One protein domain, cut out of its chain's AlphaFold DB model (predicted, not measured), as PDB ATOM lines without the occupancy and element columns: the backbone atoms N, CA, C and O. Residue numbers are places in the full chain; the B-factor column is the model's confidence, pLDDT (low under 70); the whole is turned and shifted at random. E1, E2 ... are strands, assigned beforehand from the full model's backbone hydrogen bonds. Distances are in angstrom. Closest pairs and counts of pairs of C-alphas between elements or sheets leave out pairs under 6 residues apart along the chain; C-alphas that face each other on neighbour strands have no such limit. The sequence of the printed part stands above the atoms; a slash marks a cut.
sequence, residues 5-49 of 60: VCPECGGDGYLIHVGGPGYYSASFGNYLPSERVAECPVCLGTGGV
ATOM      1  N   VAL A   5     110.738 105.611 106.260       87.94
ATOM      2  CA  VAL A   5     112.092 105.795 105.730       87.94
ATOM      3  C   VAL A   5     113.085 105.259 106.755       87.94
ATOM      4  O   VAL A   5     113.047 105.664 107.918       87.94
ATOM      5  N   CYS A   6     113.978 104.361 106.331       88.06
ATOM      6  CA  CYS A   6     114.929 103.747 107.247       88.06
ATOM      7  C   CYS A   6     115.765 104.840 107.944       88.06
ATOM      8  O   CYS A   6     116.458 105.597 107.258       88.06
ATOM      9  N   PRO A   7     115.746 104.942 109.286       87.00
ATOM     10  CA  PRO A   7     116.403 106.037 110.001       87.00
ATOM     11  C   PRO A   7     117.932 105.939 109.973       87.00
ATOM     12  O   PRO A   7     118.614 106.924 110.244       87.00
ATOM     13  N   GLU A   8     118.475 104.760 109.661       89.06
ATOM     14  CA  GLU A   8     119.918 104.530 109.619       89.06
ATOM     15  C   GLU A   8     120.533 105.000 108.295       89.06
ATOM     16  O   GLU A   8     121.535 105.711 108.300       89.06
ATOM     17  N   CYS A   9     119.918 104.642 107.163       90.50
ATOM     18  CA  CYS A   9     120.397 105.032 105.835       90.50
ATOM     19  C   CYS A   9     119.607 106.189 105.204       90.50
ATOM     20  O   CYS A   9     119.866 106.536 104.061       90.50
ATOM     21  N   GLY A  10     118.605 106.744 105.889       89.69
ATOM     22  CA  GLY A  10     117.803 107.873 105.404       89.69
ATOM     23  C   GLY A  10     116.962 107.596 104.154       89.69
ATOM     24  O   GLY A  10     116.529 108.548 103.509       89.69
ATOM     25  N   GLY A  11     116.722 106.328 103.806       89.19
ATOM     26  CA  GLY A  11     116.003 105.950 102.581       89.19
ATOM     27  C   GLY A  11     116.865 105.345 101.476       89.19
ATOM     28  O   GLY A  11     116.320 104.755 100.551       89.19
ATOM     29  N   ASP A  12     118.194 105.447 101.563       90.62
ATOM     30  CA  ASP A  12     119.080 105.046 100.460       90.62
ATOM     31  C   ASP A  12     119.280 103.527 100.318       90.62
ATOM     32  O   ASP A  12     119.697 103.053  99.266       90.62
ATOM     33  N   GLY A  13     119.042 102.746 101.374       90.12
ATOM     34  CA  GLY A  13     119.307 101.302 101.417       90.12
ATOM     35  C   GLY A  13     120.778 100.927 101.642       90.12
ATOM     36  O   GLY A  13     121.075  99.801 102.035       90.12
ATOM     37  N   TYR A  14     121.711 101.864 101.475       91.56
ATOM     38  CA  TYR A  14     123.151 101.614 101.579       91.56
ATOM     39  C   TYR A  14     123.846 102.669 102.438       91.56
ATOM     40  O   TYR A  14     123.410 103.814 102.531       91.56
ATOM     41  N   LEU A  15     124.967 102.279 103.041       90.25
ATOM     42  CA  LEU A  15     125.847 103.149 103.810       90.25
ATOM     43  C   LEU A  15     127.216 103.235 103.138       90.25
ATOM     44  O   LEU A  15     127.781 102.235 102.685       90.25
ATOM     45  N   ILE A  16     127.772 104.444 103.098       88.69
ATOM     46  CA  ILE A  16     129.121 104.690 102.585       88.69
ATOM     47  C   ILE A  16     130.068 104.813 103.774       88.69
ATOM     48  O   ILE A  16     130.029 105.780 104.534       88.69
ATOM     49  N   HIS A  17     130.956 103.837 103.920       83.88
ATOM     50  CA  HIS A  17     132.027 103.884 104.902       83.88
ATOM     51  C   HIS A  17     133.251 104.558 104.293       83.88
ATOM     52  O   HIS A  17     133.943 103.984 103.446       83.88
ATOM     53  N   VAL A  18     133.528 105.778 104.751       82.44
ATOM     54  CA  VAL A  18     134.726 106.538 104.392       82.44
ATOM     55  C   VAL A  18     135.783 106.332 105.474       82.44
ATOM     56  O   VAL A  18     135.488 106.429 106.663       82.44
ATOM     57  N   GLY A  19     137.026 106.057 105.072       73.00
ATOM     58  CA  GLY A  19     138.142 105.930 106.017       73.00
ATOM     59  C   GLY A  19     138.440 104.502 106.476       73.00
ATOM     60  O   GLY A  19     138.983 104.308 107.560       73.00
ATOM     61  N   GLY A  20     138.123 103.497 105.648       69.69
ATOM     62  CA  GLY A  20     138.685 102.149 105.798       69.69
ATOM     63  C   GLY A  20     140.224 102.145 105.714       69.69
ATOM     64  O   GLY A  20     140.831 103.205 105.548       69.69
ATOM     65  N   PRO A  21     140.889 100.973 105.774       71.81
ATOM     66  CA  PRO A  21     142.357 100.879 105.815       71.81
ATOM     67  C   PRO A  21     143.068 101.534 104.615       71.81
ATOM     68  O   PRO A  21     144.291 101.679 104.633       71.81
ATOM     69  N   GLY A  22     142.314 101.962 103.598       80.00
ATOM     70  CA  GLY A  22     142.840 102.629 102.427       80.00
ATOM     71  C   GLY A  22     143.666 101.674 101.587       80.00
ATOM     72  O   GLY A  22     143.732 100.469 101.834       80.00
ATOM     73  N   TYR A  23     144.315 102.220 100.571       83.81
ATOM     74  CA  TYR A  23     145.341 101.494  99.839       83.81
ATOM     75  C   TYR A  23     146.510 102.422  99.551       83.81
ATOM     76  O   TYR A  23     146.343 103.625  99.337       83.81
ATOM     77  N   TYR A  24     147.716 101.860  99.562       86.44
ATOM     78  CA  TYR A  24     148.890 102.607  99.147       86.44
ATOM     79  C   TYR A  24     148.895 102.740  97.624       86.44
ATOM     80  O   TYR A  24     148.882 101.733  96.913       86.44
ATOM     81  N   SER A  25     148.936 103.975  97.124       87.75
ATOM     82  CA  SER A  25     149.089 104.233  95.696       87.75
ATOM     83  C   SER A  25     150.517 104.653  95.384       87.75
ATOM     84  O   SER A  25     150.941 105.759  95.718       87.75
ATOM     85  N   ALA A  26     151.254 103.787  94.687       91.50
ATOM     86  CA  ALA A  26     152.617 104.081  94.250       91.50
ATOM     87  C   ALA A  26     152.686 105.290  93.298       91.50
ATOM     88  O   ALA A  26     153.693 105.990  93.272       91.50
ATOM     89  N   SER A  27     151.612 105.569  92.549       92.44
ATOM     90  CA  SER A  27     151.535 106.708  91.627       92.44
ATOM     91  C   SER A  27     151.495 108.061  92.340       92.44
ATOM     92  O   SER A  27     152.005 109.039  91.803       92.44
ATOM     93  N   PHE A  28     150.903 108.118  93.536       88.75
ATOM     94  CA  PHE A  28     150.800 109.346  94.336       88.75
ATOM     95  C   PHE A  28     151.768 109.367  95.527       88.75
ATOM     96  O   PHE A  28     152.009 110.415  96.117       88.75
ATOM     97  N   GLY A  29     152.363 108.220  95.869       93.06
ATOM     98  CA  GLY A  29     153.333 108.096  96.953       93.06
ATOM     99  C   GLY A  29     152.716 108.132  98.354       93.06
ATOM    100  O   GLY A  29     153.453 108.244  99.332       93.06
ATOM    101  N   ASN A  30     151.391 108.017  98.481       88.69
ATOM    102  CA  ASN A  30     150.673 108.077  99.756       88.69
ATOM    103  C   ASN A  30     149.550 107.030  99.853       88.69
ATOM    104  O   ASN A  30     149.145 106.420  98.862       88.69
ATOM    105  N   TYR A  31     149.036 106.837 101.073       85.88
ATOM    106  CA  TYR A  31     147.805 106.081 101.304       85.88
ATOM    107  C   TYR A  31     146.604 106.926 100.893       85.88
ATOM    108  O   TYR A  31     146.458 108.064 101.346       85.88
ATOM    109  N   LEU A  32     145.771 106.369 100.020       85.31
ATOM    110  CA  LEU A  32     144.501 106.958  99.625       85.31
ATOM    111  C   LEU A  32     143.379 106.352 100.472       85.31
ATOM    112  O   LEU A  32     143.400 105.140 100.722       85.31
ATOM    113  N   PRO A  33     142.409 107.167 100.921       83.62
ATOM    114  CA  PRO A  33     141.250 106.655 101.632       83.62
ATOM    115  C   PRO A  33     140.462 105.722 100.712       83.62
ATOM    116  O   PRO A  33     140.278 105.999  99.528       83.62
ATOM    117  N   SER A  34     140.010 104.600 101.262       82.56
ATOM    118  CA  SER A  34     139.075 103.711 100.580       82.56
ATOM    119  C   SER A  34     137.661 104.052 101.023       82.56
ATOM    120  O   SER A  34     137.400 104.128 102.228       82.56
ATOM    121  N   GLU A  35     136.763 104.185 100.059       84.81
ATOM    122  CA  GLU A  35     135.326 104.200 100.296       84.81
ATOM    123  C   GLU A  35     134.792 102.791 100.064       84.81
ATOM    124  O   GLU A  35     135.152 102.127  99.087       84.81
ATOM    125  N   ARG A  36     133.959 102.308 100.983       83.88
ATOM    126  CA  ARG A  36     133.262 101.035 100.823       83.88
ATOM    127  C   ARG A  36     131.773 101.266 100.989       83.88
ATOM    128  O   ARG A  36     131.336 101.728 102.037       83.88
ATOM    129  N   VAL A  37     131.020 100.892  99.964       87.94
ATOM    130  CA  VAL A  37     129.565 100.802 100.049       87.94
ATOM    131  C   VAL A  37     129.218  99.481 100.729       87.94
ATOM    132  O   VAL A  37     129.750  98.430 100.356       87.94
ATOM    133  N   ALA A  38     128.377  99.544 101.752       89.44
ATOM    134  CA  ALA A  38     127.802  98.386 102.417       89.44
ATOM    135  C   ALA A  38     126.278  98.516 102.428       89.44
ATOM    136  O   ALA A  38     125.742  99.622 102.493       89.44
ATOM    137  N   GLU A  39     125.583  97.388 102.347       92.00
ATOM    138  CA  GLU A  39     124.134  97.340 102.537       92.00
ATOM    139  C   GLU A  39     123.784  97.799 103.955       92.00
ATOM    140  O   GLU A  39     124.490  97.467 104.912       92.00
ATOM    141  N   CYS A  40     122.714  98.586 104.087       91.81
ATOM    142  CA  CYS A  40     122.224  99.021 105.387       91.81
ATOM    143  C   CYS A  40     121.777  97.787 106.190       91.81
ATOM    144  O   CYS A  40     120.879  97.079 105.739       91.81
ATOM    145  N   PRO A  41     122.359  97.506 107.368       87.88
ATOM    146  CA  PRO A  41     121.991  96.341 108.173       87.88
ATOM    147  C   PRO A  41     120.552  96.381 108.705       87.88
ATOM    148  O   PRO A  41     120.035  95.338 109.090       87.88
ATOM    149  N   VAL A  42     119.915  97.556 108.746       88.44
ATOM    150  CA  VAL A  42     118.556  97.727 109.283       88.44
ATOM    151  C   VAL A  42     117.485  97.426 108.238       88.44
ATOM    152  O   VAL A  42     116.575  96.654 108.510       88.44
ATOM    153  N   CYS A  43     117.583  98.023 107.048       89.94
ATOM    154  CA  CYS A  43     116.616  97.796 105.968       89.94
ATOM    155  C   CYS A  43     117.094  96.772 104.928       89.94
ATOM    156  O   CYS A  43     116.396  96.507 103.961       89.94
ATOM    157  N   LEU A  44     118.293  96.205 105.088       88.81
ATOM    158  CA  LEU A  44     118.851  95.180 104.200       88.81
ATOM    159  C   LEU A  44     118.844  95.582 102.713       88.81
ATOM    160  O   LEU A  44     118.567  94.768 101.838       88.81
ATOM    161  N   GLY A  45     119.127  96.855 102.415       87.75
ATOM    162  CA  GLY A  45     119.178  97.345 101.035       87.75
ATOM    163  C   GLY A  45     117.862  97.878 100.470       87.75
ATOM    164  O   GLY A  45     117.870  98.403  99.358       87.75
ATOM    165  N   THR A  46     116.743  97.790 101.197       88.56
ATOM    166  CA  THR A  46     115.432  98.225 100.677       88.56
ATOM    167  C   THR A  46     115.192  99.731 100.802       88.56
ATOM    168  O   THR A  46     114.399 100.282 100.045       88.56
ATOM    169  N   GLY A  47     115.855 100.408 101.745       85.31
ATOM    170  CA  GLY A  47     115.673 101.839 102.026       85.31
ATOM    171  C   GLY A  47     114.457 102.169 102.905       85.31
ATOM    172  O   GLY A  47     114.410 103.239 103.511       85.31
ATOM    173  N   GLY A  48     113.518 101.240 103.065       85.44
ATOM    174  CA  GLY A  48     112.363 101.362 103.957       85.44
ATOM    175  C   GLY A  48     112.387 100.294 105.045       85.44
ATOM    176  O   GLY A  48     112.843  99.177 104.810       85.44
ATOM    177  N   VAL A  49     111.907 100.631 106.238       80.19
ATOM    178  CA  VAL A  49     111.569  99.625 107.249       80.19
ATOM    179  C   VAL A  49     110.060  99.426 107.223       80.19
ATOM    180  O   VAL A  49     109.294 100.367 107.438       80.19
TER     181      VAL A  49
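What this domain is: This is residues 5 to 49 of the 60 residues of the protein "Molecular chaperone DnaJ" of Meiothermus sp. Pnk-1 (UniProt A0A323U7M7). With little regular structure, the printed part is a long thin rod folded back on itself: E1 then E2 run out along it, E3 then E4 run back, and the loops of residues 5 to 13 and 40 to 49 make one end. The 45 residues hold four named strands and no named helix, all strand, with 16 residues in them, in two antiparallel pairs, E1 - E4 and E2 - E3. It is only just extended, close to loose, with a radius of gyration of the C-alphas of 14.3 A, and spans 44 by 13 by 12 A.

How they stand to each other: E1, residues 14 to 18, is antiparallel to E4, residues 35 to 39, at 155 degrees; N 15 and O 38 are 2.8 A apart, within hydrogen-bond range. E2, residues 23 to 25, and E3, residues 30 to 32, form a hairpin, antiparallel at 131 degrees, with N 32 and O 23 at 2.9 A. E3 runs on into E4 at 23 degrees across a break of 2 residues.

Where its parts are: E1 begins at C-alpha 14 (123.151, 101.614, 101.579) and is 12.9 A long; E2 is 6.2 A and E3 6.3 A. E4, 13.3 A, ends at C-alpha 39 (124.134, 97.340, 102.537).

The domain as a whole: The farthest C-alphas, of Gly 29 and Val 49, are 43.8 A apart. The printed part has no cut, the three links are tight, and residue 20 alone has pLDDT under 70.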